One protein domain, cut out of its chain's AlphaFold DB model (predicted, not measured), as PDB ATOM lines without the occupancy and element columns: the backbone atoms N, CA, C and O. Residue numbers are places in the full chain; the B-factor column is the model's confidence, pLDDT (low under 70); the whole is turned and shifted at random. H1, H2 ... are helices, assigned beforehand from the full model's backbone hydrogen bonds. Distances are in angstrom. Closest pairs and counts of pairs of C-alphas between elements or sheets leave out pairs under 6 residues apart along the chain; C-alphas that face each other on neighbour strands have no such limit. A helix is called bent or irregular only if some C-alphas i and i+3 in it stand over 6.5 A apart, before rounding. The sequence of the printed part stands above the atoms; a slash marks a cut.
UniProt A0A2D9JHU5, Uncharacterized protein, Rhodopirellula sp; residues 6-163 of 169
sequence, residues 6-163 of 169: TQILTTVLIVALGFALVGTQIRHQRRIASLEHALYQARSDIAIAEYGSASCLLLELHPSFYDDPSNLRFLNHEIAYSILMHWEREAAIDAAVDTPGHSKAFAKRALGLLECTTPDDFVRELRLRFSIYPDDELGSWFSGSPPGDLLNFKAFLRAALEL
ATOM      1  N   THR A   6     -46.699  91.115  85.232       84.31
ATOM      2  CA  THR A   6     -48.063  91.647  85.197       84.31
ATOM      3  C   THR A   6     -48.388  92.308  83.858       84.31
ATOM      4  O   THR A   6     -49.442  92.039  83.299       84.31
ATOM      5  N   GLN A   7     -47.472  93.103  83.290       83.88
ATOM      6  CA  GLN A   7     -47.665  93.742  81.979       83.88
ATOM      7  C   GLN A   7     -47.772  92.708  80.852       83.88
ATOM      8  O   GLN A   7     -48.593  92.862  79.946       83.88
ATOM      9  N   ILE A   8     -46.981  91.634  80.927       85.00
ATOM     10  CA  ILE A   8     -47.035  90.533  79.957       85.00
ATOM     11  C   ILE A   8     -48.383  89.808  80.066       85.00
ATOM     12  O   ILE A   8     -49.062  89.631  79.056       85.00
ATOM     13  N   LEU A   9     -48.819  89.461  81.280       86.88
ATOM     14  CA  LEU A   9     -50.092  88.773  81.519       86.88
ATOM     15  C   LEU A   9     -51.305  89.606  81.086       86.88
ATOM     16  O   LEU A   9     -52.199  89.077  80.429       86.88
ATOM     17  N   THR A  10     -51.331  90.906  81.394       88.50
ATOM     18  CA  THR A  10     -52.418  91.795  80.959       88.50
ATOM     19  C   THR A  10     -52.478  91.898  79.437       88.50
ATOM     20  O   THR A  10     -53.561  91.831  78.862       88.50
ATOM     21  N   THR A  11     -51.326  91.994  78.767       87.19
ATOM     22  CA  THR A  11     -51.271  92.052  77.299       87.19
ATOM     23  C   THR A  11     -51.771  90.747  76.676       87.19
ATOM     24  O   THR A  11     -52.591  90.782  75.762       87.19
ATOM     25  N   VAL A  12     -51.349  89.594  77.207       87.94
ATOM     26  CA  VAL A  12     -51.834  88.277  76.762       87.94
ATOM     27  C   VAL A  12     -53.346  88.154  76.957       87.94
ATOM     28  O   VAL A  12     -54.032  87.688  76.052       87.94
ATOM     29  N   LEU A  13     -53.882  88.617  78.090       91.00
ATOM     30  CA  LEU A  13     -55.318  88.591  78.361       91.00
ATOM     31  C   LEU A  13     -56.109  89.454  77.365       91.00
ATOM     32  O   LEU A  13     -57.113  88.991  76.829       91.00
ATOM     33  N   ILE A  14     -55.649  90.677  77.083       91.88
ATOM     34  CA  ILE A  14     -56.290  91.581  76.111       91.88
ATOM     35  C   ILE A  14     -56.279  90.961  74.712       91.88
ATOM     36  O   ILE A  14     -57.304  90.949  74.033       91.88
ATOM     37  N   VAL A  15     -55.140  90.407  74.289       90.69
ATOM     38  CA  VAL A  15     -55.006  89.754  72.982       90.69
ATOM     39  C   VAL A  15     -55.904  88.516  72.892       90.69
ATOM     40  O   VAL A  15     -56.605  88.344  71.897       90.69
ATOM     41  N   ALA A  16     -55.951  87.686  73.938       87.12
ATOM     42  CA  ALA A  16     -56.813  86.506  73.988       87.12
ATOM     43  C   ALA A  16     -58.306  86.871  73.936       87.12
ATOM     44  O   ALA A  16     -59.060  86.253  73.184       87.12
ATOM     45  N   LEU A  17     -58.727  87.906  74.673       89.44
ATOM     46  CA  LEU A  17     -60.088  88.446  74.608       89.44
ATOM     47  C   LEU A  17     -60.411  88.988  73.211       89.44
ATOM     48  O   LEU A  17     -61.481  88.699  72.680       89.44
ATOM     49  N   GLY A  18     -59.475  89.712  72.590       88.25
ATOM     50  CA  GLY A  18     -59.611  90.215  71.222       88.25
ATOM     51  C   GLY A  18     -59.807  89.091  70.202       88.25
ATOM     52  O   GLY A  18     -60.756  89.129  69.421       88.25
ATOM     53  N   PHE A  19     -58.976  88.045  70.247       90.50
ATOM     54  CA  PHE A  19     -59.137  86.876  69.376       90.50
ATOM     55  C   PHE A  19     -60.442  86.121  69.637       90.50
ATOM     56  O   PHE A  19     -61.085  85.681  68.683       90.50
ATOM     57  N   ALA A  20     -60.864  85.993  70.898       86.81
ATOM     58  CA  ALA A  20     -62.136  85.366  71.240       86.81
ATOM     59  C   ALA A  20     -63.327  86.149  70.658       86.81
ATOM     60  O   ALA A  20     -64.205  85.540  70.051       86.81
ATOM     61  N   LEU A  21     -63.325  87.483  70.773       90.69
ATOM     62  CA  LEU A  21     -64.350  88.373  70.211       90.69
ATOM     63  C   LEU A  21     -64.394  88.331  68.678       90.69
ATOM     64  O   LEU A  21     -65.467  88.224  68.088       90.69
ATOM     65  N   VAL A  22     -63.237  88.357  68.013       91.12
ATOM     66  CA  VAL A  22     -63.173  88.228  66.547       91.12
ATOM     67  C   VAL A  22     -63.654  86.842  66.111       91.12
ATOM     68  O   VAL A  22     -64.424  86.716  65.158       91.12
ATOM     69  N   GLY A  23     -63.264  85.791  66.836       86.75
ATOM     70  CA  GLY A  23     -63.701  84.423  66.567       86.75
ATOM     71  C   GLY A  23     -65.216  84.242  66.704       86.75
ATOM     72  O   GLY A  23     -65.839  83.601  65.849       86.75
ATOM     73  N   THR A  24     -65.833  84.825  67.736       90.31
ATOM     74  CA  THR A  24     -67.293  84.810  67.889       90.31
ATOM     75  C   THR A  24     -67.971  85.636  66.802       90.31
ATOM     76  O   THR A  24     -68.920  85.139  66.194       90.31
ATOM     77  N   GLN A  25     -67.463  86.827  66.473       92.44
ATOM     78  CA  GLN A  25     -68.011  87.667  65.404       92.44
ATOM     79  C   GLN A  25     -68.013  86.950  64.046       92.44
ATOM     80  O   GLN A  25     -69.047  86.918  63.383       92.44
ATOM     81  N   ILE A  26     -66.908  86.303  63.660       91.19
ATOM     82  CA  ILE A  26     -66.825  85.529  62.408       91.19
ATOM     83  C   ILE A  26     -67.851  84.391  62.407       91.19
ATOM     84  O   ILE A  26     -68.527  84.151  61.405       91.19
ATOM     85  N   ARG A  27     -68.002  83.680  63.532       91.50
ATOM     86  CA  ARG A  27     -69.002  82.609  63.659       91.50
ATOM     87  C   ARG A  27     -70.424  83.153  63.511       91.50
ATOM     88  O   ARG A  27     -71.238  82.513  62.848       91.50
ATOM     89  N   HIS A  28     -70.720  84.308  64.103       92.50
ATOM     90  CA  HIS A  28     -72.021  84.960  63.969       92.50
ATOM     91  C   HIS A  28     -72.289  85.405  62.529       92.50
ATOM     92  O   HIS A  28     -73.351  85.090  62.006       92.50
ATOM     93  N   GLN A  29     -71.322  86.033  61.856       93.25
ATOM     94  CA  GLN A  29     -71.454  86.431  60.449       93.25
ATOM     95  C   GLN A  29     -71.719  85.234  59.531       93.25
ATOM     96  O   GLN A  29     -72.619  85.289  58.700       93.25
ATOM     97  N   ARG A  30     -71.005  84.116  59.725       93.50
ATOM     98  CA  ARG A  30     -71.255  82.881  58.961       93.50
ATOM     99  C   ARG A  30     -72.662  82.330  59.188       93.50
ATOM    100  O   ARG A  30     -73.296  81.893  58.237       93.50
ATOM    101  N   ARG A  31     -73.152  82.366  60.433       92.38
ATOM    102  CA  ARG A  31     -74.521  81.938  60.759       92.38
ATOM    103  C   ARG A  31     -75.568  82.834  60.102       92.38
ATOM    104  O   ARG A  31     -76.524  82.313  59.543       92.38
ATOM    105  N   ILE A  32     -75.375  84.151  60.133       93.44
ATOM    106  CA  ILE A  32     -76.279  85.101  59.470       93.44
ATOM    107  C   ILE A  32     -76.316  84.822  57.966       93.44
ATOM    108  O   ILE A  32     -77.393  84.577  57.440       93.44
ATOM    109  N   ALA A  33     -75.157  84.719  57.307       92.94
ATOM    110  CA  ALA A  33     -75.092  84.422  55.876       92.94
ATOM    111  C   ALA A  33     -75.769  83.084  55.518       92.94
ATOM    112  O   ALA A  33     -76.474  82.992  54.516       92.94
ATOM    113  N   SER A  34     -75.608  82.045  56.351       93.12
ATOM    114  CA  SER A  34     -76.311  80.772  56.132       93.12
ATOM    115  C   SER A  34     -77.830  80.894  56.271       93.12
ATOM    116  O   SER A  34     -78.557  80.258  55.515       93.12
ATOM    117  N   LEU A  35     -78.314  81.723  57.202       93.62
ATOM    118  CA  LEU A  35     -79.747  81.963  57.388       93.62
ATOM    119  C   LEU A  35     -80.329  82.794  56.243       93.62
ATOM    120  O   LEU A  35     -81.413  82.483  55.764       93.62
ATOM    121  N   GLU A  36     -79.606  83.811  55.777       93.31
ATOM    122  CA  GLU A  36     -79.999  84.615  54.614       93.31
ATOM    123  C   GLU A  36     -80.116  83.751  53.359       93.31
ATOM    124  O   GLU A  36     -81.101  83.851  52.630       93.31
ATOM    125  N   HIS A  37     -79.150  82.857  53.140       93.31
ATOM    126  CA  HIS A  37     -79.190  81.931  52.017       93.31
ATOM    127  C   HIS A  37     -80.367  80.951  52.114       93.31
ATOM    128  O   HIS A  37     -81.094  80.783  51.139       93.31
ATOM    129  N   ALA A  38     -80.599  80.360  53.291       90.19
ATOM    130  CA  ALA A  38     -81.728  79.456  53.510       90.19
ATOM    131  C   ALA A  38     -83.079  80.161  53.302       90.19
ATOM    132  O   ALA A  38     -83.983  79.609  52.681       90.19
ATOM    133  N   LEU A  39     -83.208  81.408  53.763       92.44
ATOM    134  CA  LEU A  39     -84.414  82.214  53.575       92.44
ATOM    135  C   LEU A  39     -84.631  82.579  52.103       92.44
ATOM    136  O   LEU A  39     -85.765  82.561  51.626       92.44
ATOM    137  N   TYR A  40     -83.560  82.893  51.374       93.50
ATOM    138  CA  TYR A  40     -83.628  83.116  49.933       93.50
ATOM    139  C   TYR A  40     -84.087  81.855  49.188       93.50
ATOM    140  O   TYR A  40     -84.981  81.938  48.346       93.50
ATOM    141  N   GLN A  41     -83.523  80.691  49.526       92.94
ATOM    142  CA  GLN A  41     -83.914  79.410  48.934       92.94
ATOM    143  C   GLN A  41     -85.388  79.099  49.196       92.94
ATOM    144  O   GLN A  41     -86.132  78.930  48.237       92.94
ATOM    145  N   ALA A  42     -85.834  79.164  50.453       90.38
ATOM    146  CA  ALA A  42     -87.226  78.896  50.814       90.38
ATOM    147  C   ALA A  42     -88.215  79.818  50.079       90.38
ATOM    148  O   ALA A  42     -89.249  79.363  49.602       90.38
ATOM    149  N   ARG A  43     -87.891  81.110  49.920       92.56
ATOM    150  CA  ARG A  43     -88.717  82.031  49.119       92.56
ATOM    151  C   ARG A  43     -88.765  81.642  47.647       92.56
ATOM    152  O   ARG A  43     -89.820  81.750  47.034       92.56
ATOM    153  N   SER A  44     -87.639  81.212  47.084       94.50
ATOM    154  CA  SER A  44     -87.598  80.708  45.712       94.50
ATOM    155  C   SER A  44     -88.445  79.445  45.552       94.50
ATOM    156  O   SER A  44     -89.132  79.336  44.544       94.50
ATOM    157  N   ASP A  45     -88.417  78.521  46.515       94.00
ATOM    158  CA  ASP A  45     -89.244  77.306  46.502       94.00
ATOM    159  C   ASP A  45     -90.742  77.635  46.578       94.00
ATOM    160  O   ASP A  45     -91.527  77.133  45.777       94.00
ATOM    161  N   ILE A  46     -91.137  78.546  47.476       92.88
ATOM    162  CA  ILE A  46     -92.529  79.016  47.584       92.88
ATOM    163  C   ILE A  46     -92.984  79.672  46.279       92.88
ATOM    164  O   ILE A  46     -94.072  79.377  45.796       92.88
ATOM    165  N   ALA A  47     -92.146  80.514  45.668       93.38
ATOM    166  CA  ALA A  47     -92.486  81.166  44.407       93.38
ATOM    167  C   ALA A  47     -92.730  80.155  43.273       93.38
ATOM    168  O   ALA A  47     -93.621  80.366  42.456       93.38
ATOM    169  N   ILE A  48     -91.981  79.046  43.235       93.19
ATOM    170  CA  ILE A  48     -92.207  77.957  42.270       93.19
ATOM    171  C   ILE A  48     -93.570  77.296  42.510       93.19
ATOM    172  O   ILE A  48     -94.324  77.080  41.558       93.19
ATOM    173  N   ALA A  49     -93.907  77.016  43.770       92.94
ATOM    174  CA  ALA A  49     -95.189  76.417  44.140       92.94
ATOM    175  C   ALA A  49     -96.384  77.324  43.797       92.94
ATOM    176  O   ALA A  49     -97.378  76.886  43.203       92.94
ATOM    177  N   GLU A  50     -96.276  78.613  44.126       93.69
ATOM    178  CA  GLU A  50     -97.296  79.622  43.836       93.69
ATOM    179  C   GLU A  50     -97.467  79.832  42.330       93.69
ATOM    180  O   GLU A  50     -98.599  79.896  41.851       93.69
ATOM    181  N   TYR A  51     -96.363  79.886  41.578       94.00
ATOM    182  CA  TYR A  51     -96.397  80.027  40.126       94.00
ATOM    183  C   TYR A  51     -97.137  78.864  39.461       94.00
ATOM    184  O   TYR A  51     -98.077  79.092  38.700       94.00
ATOM    185  N   GLY A  52     -96.780  77.620  39.802       91.88
ATOM    186  CA  GLY A  52     -97.466  76.443  39.266       91.88
ATOM    187  C   GLY A  52     -98.962  76.463  39.586       91.88
ATOM    188  O   GLY A  52     -99.801  76.263  38.704       91.88
ATOM    189  N   SER A  53     -99.309  76.777  40.835       92.69
ATOM    190  CA  SER A  53    -100.704  76.880  41.274       92.69
ATOM    191  C   SER A  53    -101.480  77.962  40.518       92.69
ATOM    192  O   SER A  53    -102.627  77.731  40.131       92.69
ATOM    193  N   ALA A  54    -100.864  79.122  40.276       93.19
ATOM    194  CA  ALA A  54    -101.465  80.215  39.519       93.19
ATOM    195  C   ALA A  54    -101.699  79.837  38.049       93.19
ATOM    196  O   ALA A  54    -102.768  80.129  37.520       93.19
ATOM    197  N   SER A  55    -100.758  79.139  37.409       92.12
ATOM    198  CA  SER A  55    -100.905  78.657  36.027       92.12
ATOM    199  C   SER A  55    -102.086  77.691  35.874       92.12
ATOM    200  O   SER A  55    -102.886  77.840  34.951       92.12
ATOM    201  N   CYS A  56    -102.263  76.762  36.820       92.50
ATOM    202  CA  CYS A  56    -103.442  75.889  36.858       92.50
ATOM    203  C   CYS A  56    -104.740  76.686  37.071       92.50
ATOM    204  O   CYS A  56    -105.724  76.474  36.365       92.50
ATOM    205  N   LEU A  57    -104.737  77.633  38.015       91.94
ATOM    206  CA  LEU A  57    -105.900  78.468  38.322       91.94
ATOM    207  C   LEU A  57    -106.322  79.334  37.123       91.94
ATOM    208  O   LEU A  57    -107.513  79.500  36.873       91.94
ATOM    209  N   LEU A  58    -105.359  79.873  36.371       90.31
ATOM    210  CA  LEU A  58    -105.626  80.649  35.160       90.31
ATOM    211  C   LEU A  58    -106.383  79.818  34.124       90.31
ATOM    212  O   LEU A  58    -107.359  80.308  33.560       90.31
ATOM    213  N   LEU A  59    -105.967  78.568  33.908       88.12
ATOM    214  CA  LEU A  59    -106.623  77.671  32.959       88.12
ATOM    215  C   LEU A  59    -108.041  77.280  33.414       88.12
ATOM    216  O   LEU A  59    -108.957  77.237  32.599       88.12
ATOM    217  N   GLU A  60    -108.245  77.058  34.713       88.75
ATOM    218  CA  GLU A  60    -109.553  76.696  35.278       88.75
ATOM    219  C   GLU A  60    -110.563  77.853  35.293       88.75
ATOM    220  O   GLU A  60    -111.748  77.653  35.021       88.75
ATOM    221  N   LEU A  61    -110.121  79.065  35.644       88.12
ATOM    222  CA  LEU A  61    -111.018  80.204  35.875       88.12
ATOM    223  C   LEU A  61    -111.309  81.033  34.624       88.12
ATOM    224  O   LEU A  61    -112.252  81.828  34.631       88.12
ATOM    225  N   HIS A  62    -110.533  80.868  33.553       84.06
ATOM    226  CA  HIS A  62    -110.679  81.663  32.336       84.06
ATOM    227  C   HIS A  62    -110.916  80.769  31.110       84.06
ATOM    228  O   HIS A  62    -109.986  80.495  30.349       84.06
ATOM    229  N   PRO A  63    -112.183  80.381  30.848       76.19
ATOM    230  CA  PRO A  63    -112.548  79.517  29.725       76.19
ATOM    231  C   PRO A  63    -112.103  80.050  28.358       76.19
ATOM    232  O   PRO A  63    -111.843  79.271  27.450       76.19
ATOM    233  N   SER A  64    -111.946  81.371  28.224       82.81
ATOM    234  CA  SER A  64    -111.452  82.022  27.006       82.81
ATOM    235  C   SER A  64    -110.050  81.573  26.593       82.81
ATOM    236  O   SER A  64    -109.675  81.756  25.439       82.81
ATOM    237  N   PHE A  65    -109.255  80.998  27.504       80.69
ATOM    238  CA  PHE A  65    -107.973  80.405  27.132       80.69
ATOM    239  C   PHE A  65    -108.137  79.179  26.239       80.69
ATOM    240  O   PHE A  65    -107.285  78.964  25.386       80.69
ATOM    241  N   TYR A  66    -109.229  78.420  26.368       80.38
ATOM    242  CA  TYR A  66    -109.512  77.294  25.474       80.38
ATOM    243  C   TYR A  66    -109.883  77.748  24.055       80.38
ATOM    244  O   TYR A  66    -109.644  77.008  23.100       80.38
ATOM    245  N   ASP A  67    -110.409  78.966  23.910       86.00
ATOM    246  CA  ASP A  67    -110.781  79.550  22.616       86.00
ATOM    247  C   ASP A  67    -109.578  80.136  21.851       86.00
ATOM    248  O   ASP A  67    -109.671  80.369  20.644       86.00
ATOM    249  N   ASP A  68    -108.440  80.356  22.526       88.06
ATOM    250  CA  ASP A  68    -107.188  80.826  21.924       88.06
ATOM    251  C   ASP A  68    -106.110  79.723  21.958       88.06
ATOM    252  O   ASP A  68    -105.452  79.512  22.986       88.06
ATOM    253  N   PRO A  69    -105.858  79.040  20.822       86.38
ATOM    254  CA  PRO A  69    -104.882  77.957  20.746       86.38
ATOM    255  C   PRO A  69    -103.465  78.359  21.163       86.38
ATOM    256  O   PRO A  69    -102.716  77.511  21.651       86.38
ATOM    257  N   SER A  70    -103.071  79.620  20.971       86.88
ATOM    258  CA  SER A  70    -101.740  80.100  21.339       86.88
ATOM    259  C   SER A  70    -101.599  80.222  22.852       86.88
ATOM    260  O   SER A  70    -100.603  79.753  23.407       86.88
ATOM    261  N   ASN A  71    -102.606  80.779  23.526       87.62
ATOM    262  CA  ASN A  71    -102.570  80.921  24.979       87.62
ATOM    263  C   ASN A  71    -102.737  79.575  25.689       87.62
ATOM    264  O   ASN A  71    -102.036  79.317  26.663       87.62
ATOM    265  N   LEU A  72    -103.603  78.691  25.178       89.25
ATOM    266  CA  LEU A  72    -103.727  77.329  25.698       89.25
ATOM    267  C   LEU A  72    -102.404  76.571  25.577       89.25
ATOM    268  O   LEU A  72    -101.980  75.889  26.506       89.25
ATOM    269  N   ARG A  73    -101.730  76.698  24.430       89.50
ATOM    270  CA  ARG A  73    -100.427  76.070  24.207       89.50
ATOM    271  C   ARG A  73     -99.371  76.609  25.177       89.50
ATOM    272  O   ARG A  73     -98.609  75.815  25.719       89.50
ATOM    273  N   PHE A  74     -99.356  77.919  25.417       90.44
ATOM    274  CA  PHE A  74     -98.471  78.545  26.400       90.44
ATOM    275  C   PHE A  74     -98.759  78.058  27.829       90.44
ATOM    276  O   PHE A  74     -97.852  77.589  28.504       90.44
ATOM    277  N   LEU A  75    -100.016  78.070  28.277       91.56
ATOM    278  CA  LEU A  75    -100.364  77.599  29.622       91.56
ATOM    279  C   LEU A  75    -100.052  76.112  29.817       91.56
ATOM    280  O   LEU A  75     -99.530  75.732  30.860       91.56
ATOM    281  N   ASN A  76    -100.297  75.274  28.809       93.19
ATOM    282  CA  ASN A  76     -99.932  73.860  28.877       93.19
ATOM    283  C   ASN A  76     -98.417  73.662  29.029       93.19
ATOM    284  O   ASN A  76     -97.993  72.775  29.769       93.19
ATOM    285  N   HIS A  77     -97.608  74.490  28.358       93.50
ATOM    286  CA  HIS A  77     -96.158  74.515  28.546       93.50
ATOM    287  C   HIS A  77     -95.788  74.890  29.985       93.50
ATOM    288  O   HIS A  77     -95.080  74.130  30.641       93.50
ATOM    289  N   GLU A  78     -96.313  76.002  30.504       93.56
ATOM    290  CA  GLU A  78     -95.987  76.485  31.855       93.56
ATOM    291  C   GLU A  78     -96.412  75.503  32.954       93.56
ATOM    292  O   GLU A  78     -95.695  75.300  33.938       93.56
ATOM    293  N   ILE A  79     -97.556  74.836  32.785       95.06
ATOM    294  CA  ILE A  79     -98.023  73.795  33.707       95.06
ATOM    295  C   ILE A  79     -97.104  72.569  33.634       95.06
ATOM    296  O   ILE A  79     -96.686  72.055  34.673       95.06
ATOM    297  N   ALA A  80     -96.744  72.111  32.431       95.00
ATOM    298  CA  ALA A  80     -95.830  70.982  32.260       95.00
ATOM    299  C   ALA A  80     -94.436  71.276  32.838       95.00
ATOM    300  O   ALA A  80     -93.851  70.421  33.506       95.00
ATOM    301  N   TYR A  81     -93.930  72.492  32.637       94.25
ATOM    302  CA  TYR A  81     -92.682  72.965  33.228       94.25
ATOM    303  C   TYR A  81     -92.766  73.010  34.754       94.25
ATOM    304  O   TYR A  81     -91.895  72.492  35.450       94.25
ATOM    305  N   SER A  82     -93.873  73.521  35.290       95.69
ATOM    306  CA  SER A  82     -94.104  73.548  36.733       95.69
ATOM    307  C   SER A  82     -94.114  72.142  37.340       95.69
ATOM    308  O   SER A  82     -93.574  71.961  38.429       95.69
ATOM    309  N   ILE A  83     -94.668  71.129  36.658       96.38
ATOM    310  CA  ILE A  83     -94.603  69.727  37.115       96.38
ATOM    311  C   ILE A  83     -93.149  69.251  37.220       96.38
ATOM    312  O   ILE A  83     -92.792  68.611  38.211       96.38
ATOM    313  N   LEU A  84     -92.312  69.568  36.228       94.75
ATOM    314  CA  LEU A  84     -90.892  69.213  36.252       94.75
ATOM    315  C   LEU A  84     -90.185  69.861  37.452       94.75
ATOM    316  O   LEU A  84     -89.526  69.163  38.220       94.75
ATOM    317  N   MET A  85     -90.410  71.157  37.679       95.06
ATOM    318  CA  MET A  85     -89.829  71.888  38.812       95.06
ATOM    319  C   MET A  85     -90.266  71.327  40.172       95.06
ATOM    320  O   MET A  85     -89.456  71.235  41.096       95.06
ATOM    321  N   HIS A  86     -91.531  70.912  40.297       96.00
ATOM    322  CA  HIS A  86     -92.047  70.274  41.511       96.00
ATOM    323  C   HIS A  86     -91.440  68.897  41.761       96.00
ATOM    324  O   HIS A  86     -91.268  68.511  42.912       96.00
ATOM    325  N   TRP A  87     -91.095  68.155  40.712       95.75
ATOM    326  CA  TRP A  87     -90.376  66.896  40.869       95.75
ATOM    327  C   TRP A  87     -88.915  67.123  41.274       95.75
ATOM    328  O   TRP A  87     -88.457  66.529  42.249       95.75
ATOM    329  N   GLU A  88     -88.192  68.011  40.586       94.00
ATOM    330  CA  GLU A  88     -86.773  68.277  40.875       94.00
ATOM    331  C   GLU A  88     -86.554  68.820  42.292       94.00
ATOM    332  O   GLU A  88     -85.529  68.549  42.923       94.00
ATOM    333  N   ARG A  89     -87.531  69.576  42.809       94.44
ATOM    334  CA  ARG A  89     -87.470  70.231  44.119       94.44
ATOM    335  C   ARG A  89     -88.508  69.696  45.109       94.44
ATOM    336  O   ARG A  89     -88.778  70.385  46.086       94.44
ATOM    337  N   GLU A  90     -89.028  68.475  44.921       94.69
ATOM    338  CA  GLU A  90     -90.138  67.901  45.720       94.69
ATOM    339  C   GLU A  90     -89.950  68.127  47.226       94.69
ATOM    340  O   GLU A  90     -90.774  68.760  47.881       94.69
ATOM    341  N   ALA A  91     -88.825  67.665  47.779       94.12
ATOM    342  CA  ALA A  91     -88.565  67.761  49.214       94.12
ATOM    343  C   ALA A  91     -88.373  69.207  49.704       94.12
ATOM    344  O   ALA A  91     -88.708  69.513  50.848       94.12
ATOM    345  N   ALA A  92     -87.814  70.086  48.867       94.06
ATOM    346  CA  ALA A  92     -87.570  71.481  49.224       94.06
ATOM    347  C   ALA A  92     -88.869  72.292  49.197       94.06
ATOM    348  O   ALA A  92     -89.136  73.040  50.135       94.06
ATOM    349  N   ILE A  93     -89.698  72.088  48.172       94.25
ATOM    350  CA  ILE A  93     -91.009  72.720  48.042       94.25
ATOM    351  C   ILE A  93     -91.928  72.252  49.164       94.25
ATOM    352  O   ILE A  93     -92.434  73.099  49.893       94.25
ATOM    353  N   ASP A  94     -92.075  70.939  49.370       93.75
ATOM    354  CA  ASP A  94     -92.941  70.386  50.419       93.75
ATOM    355  C   ASP A  94     -92.549  70.897  51.819       93.75
ATOM    356  O   ASP A  94     -93.420  71.168  52.649       93.75
ATOM    357  N   ALA A  95     -91.247  71.079  52.076       93.81
ATOM    358  CA  ALA A  95     -90.750  71.672  53.315       93.81
ATOM    359  C   ALA A  95     -90.989  73.190  53.391       93.81
ATOM    360  O   ALA A  95     -91.316  73.703  54.459       93.81
ATOM    361  N   ALA A  96     -90.824  73.920  52.285       92.44
ATOM    362  CA  ALA A  96     -90.999  75.371  52.246       92.44
ATOM    363  C   ALA A  96     -92.469  75.794  52.400       92.44
ATOM    364  O   ALA A  96     -92.746  76.816  53.025       92.44
ATOM    365  N   VAL A  97     -93.402  74.995  51.873       91.75
ATOM    366  CA  VAL A  97     -94.858  75.196  52.010       91.75
ATOM    367  C   VAL A  97     -95.452  74.495  53.239       91.75
ATOM    368  O   VAL A  97     -96.665  74.531  53.438       91.75
ATOM    369  N   ASP A  98     -94.612  73.838  54.045       92.44
ATOM    370  CA  ASP A  98     -94.992  73.088  55.252       92.44
ATOM    371  C   ASP A  98     -96.156  72.100  55.023       92.44
ATOM    372  O   ASP A  98     -97.035  71.915  55.863       92.44
ATOM    373  N   THR A  99     -96.200  71.478  53.840       90.94
ATOM    374  CA  THR A  99     -97.276  70.557  53.442       90.94
ATOM    375  C   THR A  99     -96.682  69.337  52.733       90.94
ATOM    376  O   THR A  99     -96.417  69.384  51.530       90.94
ATOM    377  N   PRO A 100     -96.482  68.213  53.446       90.69
ATOM    378  CA  PRO A 100     -95.986  66.981  52.840       90.69
ATOM    379  C   PRO A 100     -96.911  66.479  51.727       90.69
ATOM    380  O   PRO A 100     -98.121  66.359  51.917       90.69
ATOM    381  N   GLY A 101     -96.340  66.142  50.571       91.69
ATOM    382  CA  GLY A 101     -97.086  65.688  49.402       91.69
ATOM    383  C   GLY A 101     -97.680  66.815  48.557       91.69
ATOM    384  O   GLY A 101     -98.373  66.509  47.584       91.69
ATOM    385  N   HIS A 102     -97.399  68.086  48.873       94.19
ATOM    386  CA  HIS A 102     -97.857  69.236  48.088       94.19
ATOM    387  C   HIS A 102     -97.481  69.098  46.613       94.19
ATOM    388  O   HIS A 102     -98.344  69.207  45.744       94.19
ATOM    389  N   SER A 103     -96.224  68.759  46.326       96.00
ATOM    390  CA  SER A 103     -95.722  68.616  44.956       96.00
ATOM    391  C   SER A 103     -96.468  67.540  44.160       96.00
ATOM    392  O   SER A 103     -96.773  67.728  42.981       96.00
ATOM    393  N   LYS A 104     -96.841  66.430  44.808       96.06
ATOM    394  CA  LYS A 104     -97.636  65.358  44.183       96.06
ATOM    395  C   LYS A 104     -99.101  65.745  44.018       96.06
ATOM    396  O   LYS A 104     -99.694  65.419  42.994       96.06
ATOM    397  N   ALA A 105     -99.683  66.454  44.985       95.38
ATOM    398  CA  ALA A 105    -101.048  66.967  44.884       95.38
ATOM    399  C   ALA A 105    -101.175  67.994  43.746       95.38
ATOM    400  O   ALA A 105    -102.103  67.909  42.938       95.38
ATOM    401  N   PHE A 106    -100.197  68.897  43.629       96.06
ATOM    402  CA  PHE A 106    -100.065  69.810  42.500       96.06
ATOM    403  C   PHE A 106     -99.968  69.038  41.181       96.06
ATOM    404  O   PHE A 106    -100.785  69.257  40.286       96.06
ATOM    405  N   ALA A 107     -99.028  68.091  41.078       96.75
ATOM    406  CA  ALA A 107     -98.832  67.312  39.861       96.75
ATOM    407  C   ALA A 107    -100.095  66.538  39.456       96.75
ATOM    408  O   ALA A 107    -100.440  66.521  38.279       96.75
ATOM    409  N   LYS A 108    -100.837  65.961  40.410       96.19
ATOM    410  CA  LYS A 108    -102.111  65.281  40.137       96.19
ATOM    411  C   LYS A 108    -103.134  66.220  39.493       96.19
ATOM    412  O   LYS A 108    -103.712  65.878  38.463       96.19
ATOM    413  N   ARG A 109    -103.346  67.400  40.085       95.31
ATOM    414  CA  ARG A 109    -104.271  68.415  39.554       95.31
ATOM    415  C   ARG A 109    -103.841  68.877  38.163       95.31
ATOM    416  O   ARG A 109    -104.650  68.886  37.240       95.31
ATOM    417  N   ALA A 110    -102.562  69.204  38.011       95.69
ATOM    418  CA  ALA A 110    -101.976  69.666  36.762       95.69
ATOM    419  C   ALA A 110    -102.097  68.618  35.639       95.69
ATOM    420  O   ALA A 110    -102.516  68.949  34.536       95.69
ATOM    421  N   LEU A 111    -101.820  67.340  35.925       95.81
ATOM    422  CA  LEU A 111    -102.015  66.242  34.972       95.81
ATOM    423  C   LEU A 111    -103.478  66.103  34.535       95.81
ATOM    424  O   LEU A 111    -103.729  65.834  33.363       95.81
ATOM    425  N   GLY A 112    -104.431  66.328  35.446       94.06
ATOM    426  CA  GLY A 112    -105.858  66.362  35.124       94.06
ATOM    427  C   GLY A 112    -106.212  67.466  34.124       94.06
ATOM    428  O   GLY A 112    -106.906  67.198  33.146       94.06
ATOM    429  N   LEU A 113    -105.679  68.676  34.318       92.75
ATOM    430  CA  LEU A 113    -105.870  69.801  33.393       92.75
ATOM    431  C   LEU A 113    -105.216  69.571  32.025       92.75
ATOM    432  O   LEU A 113    -105.749  69.995  31.004       92.75
ATOM    433  N   LEU A 114    -104.074  68.883  32.008       93.38
ATOM    434  CA  LEU A 114    -103.363  68.494  30.789       93.38
ATOM    435  C   LEU A 114    -103.944  67.238  30.117       93.38
ATOM    436  O   LEU A 114    -103.382  66.773  29.125       93.38
ATOM    437  N   GLU A 115    -105.022  66.663  30.663       92.88
ATOM    438  CA  GLU A 115    -105.664  65.429  30.186       92.88
ATOM    439  C   GLU A 115    -104.701  64.222  30.107       92.88
ATOM    440  O   GLU A 115    -104.862  63.304  29.301       92.88
ATOM    441  N   CYS A 116    -103.677  64.200  30.965       94.44
ATOM    442  CA  CYS A 116    -102.683  63.132  31.027       94.44
ATOM    443  C   CYS A 116    -103.086  62.085  32.070       94.44
ATOM    444  O   CYS A 116    -102.962  62.305  33.274       94.44
ATOM    445  N   THR A 117    -103.533  60.913  31.612       93.06
ATOM    446  CA  THR A 117    -103.991  59.833  32.509       93.06
ATOM    447  C   THR A 117    -102.895  58.860  32.923       93.06
ATOM    448  O   THR A 117    -103.035  58.139  33.909       93.06
ATOM    449  N   THR A 118    -101.790  58.837  32.182       94.12
ATOM    450  CA  THR A 118    -100.626  57.999  32.466       94.12
ATOM    451  C   THR A 118     -99.335  58.819  32.392       94.12
ATOM    452  O   THR A 118     -99.282  59.824  31.679       94.12
ATOM    453  N   PRO A 119     -98.247  58.384  33.058       93.44
ATOM    454  CA  PRO A 119     -96.941  59.020  32.886       93.44
ATOM    455  C   PRO A 119     -96.471  59.026  31.425       93.44
ATOM    456  O   PRO A 119     -95.788  59.952  30.999       93.44
ATOM    457  N   ASP A 120     -96.835  58.005  30.644       92.00
ATOM    458  CA  ASP A 120     -96.464  57.911  29.232       92.00
ATOM    459  C   ASP A 120     -97.243  58.894  28.348       92.00
ATOM    460  O   ASP A 120     -96.668  59.393  27.378       92.00
ATOM    461  N   ASP A 121     -98.492  59.233  28.698       93.81
ATOM    462  CA  ASP A 121     -99.228  60.316  28.034       93.81
ATOM    463  C   ASP A 121     -98.469  61.630  28.182       93.81
ATOM    464  O   ASP A 121     -98.172  62.269  27.180       93.81
ATOM    465  N   PHE A 122     -98.050  61.974  29.402       92.69
ATOM    466  CA  PHE A 122     -97.292  63.201  29.642       92.69
ATOM    467  C   PHE A 122     -96.009  63.255  28.800       92.69
ATOM    468  O   PHE A 122     -95.751  64.245  28.121       92.69
ATOM    469  N   VAL A 123     -95.227  62.167  28.767       88.69
ATOM    470  CA  VAL A 123     -93.998  62.102  27.952       88.69
ATOM    471  C   VAL A 123     -94.288  62.223  26.452       88.69
ATOM    472  O   VAL A 123     -93.510  62.842  25.721       88.69
ATOM    473  N   ARG A 124     -95.389  61.632  25.972       89.69
ATOM    474  CA  ARG A 124     -95.823  61.756  24.575       89.69
ATOM    475  C   ARG A 124     -96.204  63.199  24.253       89.69
ATOM    476  O   ARG A 124     -95.692  63.752  23.281       89.69
ATOM    477  N   GLU A 125     -97.066  63.800  25.068       89.69
ATOM    478  CA  GLU A 125     -97.555  65.168  24.889       89.69
ATOM    479  C   GLU A 125     -96.428  66.195  24.998       89.69
ATOM    480  O   GLU A 125     -96.454  67.218  24.319       89.69
ATOM    481  N   LEU A 126     -95.371  65.904  25.751       83.69
ATOM    482  CA  LEU A 126     -94.241  66.812  25.869       83.69
ATOM    483  C   LEU A 126     -93.486  67.018  24.554       83.69
ATOM    484  O   LEU A 126     -93.090  68.135  24.232       83.69
ATOM    485  N   ARG A 127     -93.371  65.956  23.749       74.00
ATOM    486  CA  ARG A 127     -92.750  66.006  22.416       74.00
ATOM    487  C   ARG A 127     -93.639  66.651  21.353       74.00
ATOM    488  O   ARG A 127     -93.136  67.014  20.296       74.00
ATOM    489  N   LEU A 128     -94.948  66.722  21.593       78.75
ATOM    490  CA  LEU A 128     -95.937  67.124  20.588       78.75
ATOM    491  C   LEU A 128     -96.532  68.508  20.856       78.75
ATOM    492  O   LEU A 128     -96.796  69.256  19.918       78.75
ATOM    493  N   ARG A 129     -96.798  68.819  22.126       81.81
ATOM    494  CA  ARG A 129     -97.656  69.928  22.554       81.81
ATOM    495  C   ARG A 129     -97.032  70.797  23.636       81.81
ATOM    496  O   ARG A 129     -97.202  72.010  23.548       81.81
ATOM    497  N   PHE A 130     -96.336  70.218  24.619       86.38
ATOM    498  CA  PHE A 130     -95.813  71.016  25.734       86.38
ATOM    499  C   PHE A 130     -94.488  71.696  25.422       86.38
ATOM    500  O   PHE A 130     -94.283  72.783  25.928       86.38
ATOM    501  N   SER A 131     -93.611  71.135  24.587       84.62
ATOM    502  CA  SER A 131     -92.430  71.869  24.114       84.62
ATOM    503  C   SER A 131     -92.832  72.849  22.998       84.62
ATOM    504  O   SER A 131     -93.440  72.469  21.988       84.62
ATOM    505  N   ILE A 132     -92.574  74.140  23.207       84.69
ATOM    506  CA  ILE A 132     -93.016  75.232  22.331       84.69
ATOM    507  C   ILE A 132     -91.868  76.067  21.772       84.69
ATOM    508  O   ILE A 132     -92.055  76.672  20.712       84.69
ATOM    509  N   TYR A 133     -90.697  76.065  22.416       77.50
ATOM    510  CA  TYR A 133     -89.518  76.785  21.938       77.50
ATOM    511  C   TYR A 133     -88.432  75.812  21.460       77.50
ATOM    512  O   TYR A 133     -88.290  74.733  22.029       77.50
ATOM    513  N   PRO A 134     -87.641  76.184  20.435       66.88
ATOM    514  CA  PRO A 134     -86.591  75.319  19.892       66.88
ATOM    515  C   PRO A 134     -85.490  74.935  20.897       66.88
ATOM    516  O   PRO A 134     -84.776  73.976  20.631       66.88
ATOM    517  N   ASP A 135     -85.412  75.614  22.047       73.44
ATOM    518  CA  ASP A 135     -84.480  75.337  23.147       73.44
ATOM    519  C   ASP A 135     -85.170  75.480  24.520       73.44
ATOM    520  O   ASP A 135     -84.615  76.077  25.442       73.44
ATOM    521  N   ASP A 136     -86.415  75.010  24.669       83.94
ATOM    522  CA  ASP A 136     -87.054  75.074  25.987       83.94
ATOM    523  C   ASP A 136     -86.513  74.053  26.992       83.94
ATOM    524  O   ASP A 136     -86.033  72.966  26.658       83.94
ATOM    525  N   GLU A 137     -86.611  74.425  28.270       82.69
ATOM    526  CA  GLU A 137     -86.116  73.625  29.388       82.69
ATOM    527  C   GLU A 137     -86.763  72.234  29.409       82.69
ATOM    528  O   GLU A 137     -86.074  71.242  29.632       82.69
ATOM    529  N   LEU A 138     -88.043  72.129  29.037       85.62
ATOM    530  CA  LEU A 138     -88.742  70.852  28.902       85.62
ATOM    531  C   LEU A 138     -88.112  69.953  27.827       85.62
ATOM    532  O   LEU A 138     -87.748  68.812  28.108       85.62
ATOM    533  N   GLY A 139     -87.970  70.442  26.595       82.81
ATOM    534  CA  GLY A 139     -87.391  69.675  25.496       82.81
ATOM    535  C   GLY A 139     -85.935  69.291  25.762       82.81
ATOM    536  O   GLY A 139     -85.537  68.145  25.516       82.81
ATOM    537  N   SER A 140     -85.153  70.215  26.324       83.94
ATOM    538  CA  SER A 140     -83.751  69.985  26.685       83.94
ATOM    539  C   SER A 140     -83.601  68.941  27.796       83.94
ATOM    540  O   SER A 140     -82.807  68.011  27.653       83.94
ATOM    541  N   TRP A 141     -84.424  69.004  28.847       84.81
ATOM    542  CA  TRP A 141     -84.419  68.018  29.923       84.81
ATOM    543  C   TRP A 141     -84.791  66.637  29.380       84.81
ATOM    544  O   TRP A 141     -84.072  65.666  29.586       84.81
ATOM    545  N   PHE A 142     -85.852  66.524  28.579       81.69
ATOM    546  CA  PHE A 142     -86.278  65.219  28.062       81.69
ATOM    547  C   PHE A 142     -85.296  64.570  27.084       81.69
ATOM    548  O   PHE A 142     -85.289  63.342  26.951       81.69
ATOM    549  N   SER A 143     -84.507  65.368  26.368       79.81
ATOM    550  CA  SER A 143     -83.505  64.872  25.421       79.81
ATOM    551  C   SER A 143     -82.141  64.623  26.072       79.81
ATOM    552  O   SER A 143     -81.432  63.711  25.646       79.81
ATOM    553  N   GLY A 144     -81.789  65.399  27.100       78.19
ATOM    554  CA  GLY A 144     -80.502  65.344  27.792       78.19
ATOM    555  C   GLY A 144     -80.482  64.507  29.073       78.19
ATOM    556  O   GLY A 144     -79.398  64.121  29.515       78.19
ATOM    557  N   SER A 145     -81.638  64.204  29.669       79.81
ATOM    558  CA  SER A 145     -81.696  63.511  30.956       79.81
ATOM    559  C   SER A 145     -81.263  62.045  30.862       79.81
ATOM    560  O   SER A 145     -81.685  61.315  29.955       79.81
ATOM    561  N   PRO A 146     -80.456  61.563  31.826       85.75
ATOM    562  CA  PRO A 146     -80.148  60.150  31.972       85.75
ATOM    563  C   PRO A 146     -81.419  59.282  32.011       85.75
ATOM    564  O   PRO A 146     -82.426  59.681  32.601       85.75
ATOM    565  N   PRO A 147     -81.382  58.038  31.489       84.12
ATOM    566  CA  PRO A 147     -82.538  57.139  31.535       84.12
ATOM    567  C   PRO A 147     -83.092  56.905  32.949       84.12
ATOM    568  O   PRO A 147     -84.289  56.682  33.110       84.12
ATOM    569  N   GLY A 148     -82.230  56.964  33.971       88.12
ATOM    570  CA  GLY A 148     -82.629  56.841  35.375       88.12
ATOM    571  C   GLY A 148     -83.516  57.992  35.855       88.12
ATOM    572  O   GLY A 148     -84.501  57.745  36.546       88.12
ATOM    573  N   ASP A 149     -83.231  59.220  35.431       89.88
ATOM    574  CA  ASP A 149     -83.990  60.407  35.839       89.88
ATOM    575  C   ASP A 149     -85.378  60.410  35.207       89.88
ATOM    576  O   ASP A 149     -86.370  60.655  35.888       89.88
ATOM    577  N   LEU A 150     -85.479  59.990  33.943       90.44
ATOM    578  CA  LEU A 150     -86.774  59.796  33.293       90.44
ATOM    579  C   LEU A 150     -87.618  58.716  33.993       90.44
ATOM    580  O   LEU A 150     -88.834  58.869  34.123       90.44
ATOM    581  N   LEU A 151     -87.000  57.619  34.445       92.56
ATOM    582  CA  LEU A 151     -87.700  56.574  35.201       92.56
ATOM    583  C   LEU A 151     -88.181  57.088  36.565       92.56
ATOM    584  O   LEU A 151     -89.326  56.826  36.937       92.56
ATOM    585  N   ASN A 152     -87.347  57.850  37.273       94.62
ATOM    586  CA  ASN A 152     -87.695  58.463  38.556       94.62
ATOM    587  C   ASN A 152     -88.818  59.494  38.403       94.62
ATOM    588  O   ASN A 152     -89.766  59.491  39.187       94.62
ATOM    589  N   PHE A 153     -88.768  60.317  37.356       95.19
ATOM    590  CA  PHE A 153     -89.828  61.263  37.037       95.19
ATOM    591  C   PHE A 153     -91.151  60.551  36.733       95.19
ATOM    592  O   PHE A 153     -92.188  60.885  37.299       95.19
ATOM    593  N   LYS A 154     -91.136  59.489  35.917       94.81
ATOM    594  CA  LYS A 154     -92.341  58.679  35.673       94.81
ATOM    595  C   LYS A 154     -92.888  58.038  36.949       94.81
ATOM    596  O   LYS A 154     -94.106  57.921  37.087       94.81
ATOM    597  N   ALA A 155     -92.020  57.620  37.870       96.31
ATOM    598  CA  ALA A 155     -92.433  57.100  39.170       96.31
ATOM    599  C   ALA A 155     -93.101  58.187  40.029       96.31
ATOM    600  O   ALA A 155     -94.134  57.918  40.639       96.31
ATOM    601  N   PHE A 156     -92.574  59.415  40.012       96.75
ATOM    602  CA  PHE A 156     -93.209  60.574  40.640       96.75
ATOM    603  C   PHE A 156     -94.601  60.852  40.054       96.75
ATOM    604  O   PHE A 156     -95.568  60.933  40.810       96.75
ATOM    605  N   LEU A 157     -94.736  60.904  38.722       96.88
ATOM    606  CA  LEU A 157     -96.032  61.115  38.064       96.88
ATOM    607  C   LEU A 157     -97.034  60.008  38.407       96.88
ATOM    608  O   LEU A 157     -98.202  60.285  38.668       96.88
ATOM    609  N   ARG A 158     -96.582  58.748  38.446       97.00
ATOM    610  CA  ARG A 158     -97.423  57.619  38.862       97.00
ATOM    611  C   ARG A 158     -97.894  57.782  40.307       97.00
ATOM    612  O   ARG A 158     -99.083  57.655  40.564       97.00
ATOM    613  N   ALA A 159     -96.988  58.122  41.222       96.12
ATOM    614  CA  ALA A 159     -97.331  58.356  42.622       96.12
ATOM    615  C   ALA A 159     -98.306  59.533  42.799       96.12
ATOM    616  O   ALA A 159     -99.172  59.480  43.668       96.12
ATOM    617  N   ALA A 160     -98.194  60.579  41.975       96.00
ATOM    618  CA  ALA A 160     -99.144  61.687  41.955       96.00
ATOM    619  C   ALA A 160    -100.537  61.242  41.475       96.00
ATOM    620  O   ALA A 160    -101.535  61.553  42.119       96.00
ATOM    621  N   LEU A 161    -100.619  60.466  40.389       94.75
ATOM    622  CA  LEU A 161    -101.887  59.932  39.871       94.75
ATOM    623  C   LEU A 161    -102.585  58.993  40.869       94.75
ATOM    624  O   LEU A 161    -103.810  58.998  40.969       94.75
ATOM    625  N   GLU A 162    -101.808  58.220  41.629       93.81
ATOM    626  CA  GLU A 162    -102.292  57.301  42.668       93.81
ATOM    627  C   GLU A 162    -102.600  57.994  44.008       93.81
ATOM    628  O   GLU A 162    -103.093  57.352  44.939       93.81
ATOM    629  N   LEU A 163    -102.323  59.296  44.134       90.25
ATOM    630  CA  LEU A 163    -102.581  60.046  45.358       90.25
ATOM    631  C   LEU A 163    -104.096  60.093  45.614       90.25
ATOM    632  O   LEU A 163    -104.844  60.758  44.893       90.25
TER     633      LEU A 163
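AT A GLANCE: This is residues 6 to 163 of the 169 residues of an uncharacterized protein of Rhodopirellula sp (UniProt A0A2D9JHU5). One very long helix, H1, sticks out with residues 6 to 38 from a compact body, in which its last part and seven shorter helices pack together. H3 and H5 run beside the end of H1 as an up and down bundle of three, each against the one before, while H6 and H7 pack on H3, and H8 crosses H5. The printed part has 158 residues, with eight named helices in the order H1 to H8 and no named strand: all helix. It is extended, with a radius of gyration of the C-alphas of 24.0 A and spans of 88 by 36 by 34 A.

HOW THE PARTS SIT: H1, residues 6 to 61, touches H3, residues 69 to 88, with residues 48 to 59 alone; the closest C-alphas, Gly 52 and Ser 82, are 5.1 A apart, at a steep tilt of 38 degrees, opposite ways. H5, residues 102 to 113, touches H3 at a shallow tilt of 25 degrees, opposite ways, closest at C-alphas 86 and 103, 5.3 A. H4, residues 90 to 96, touches H1, closest at C-alphas 45 and 93, 5.1 A. H3 touches H6, residues 119 to 130, at C-alphas 77 and 130, 4.5 A, and H7, residues 137 to 144, at C-alphas 81 and 138, 6.2 A. H8, residues 147 to 161, touches H5 about perpendicular, 81 degrees, closest at C-alphas 104 and 160, 4.6 A. H2, residues 64 to 67, touches H3 only at the corner, and only just, with 3 pairs of C-alphas within 8 A, the closest Phe 65 and Leu 72, 5.4 A. Each O i to N i+4 pair is within hydrogen-bond range in H1, H3, H4, H5, H7 and H8, against 6 of 8 in H6; H2 is too short for one.

IN THESE COORDINATES: H1 is 80.8 A long, from C-alpha 6 at (-48.063, 91.647, 85.197); H3 is 28.8 A and H8 21.3 A, ending at C-alpha 161 at (-101.887, 59.932, 39.871). H6 is irregular, only just: C-alphas 127 and 130 are 6.7 A apart.

THE WHOLE: The C-alphas farthest apart, Thr 6 and Asp 67, are 89.4 A apart. The printed part has no cut and no long link; residue 134 alone is under 70 in pLDDT.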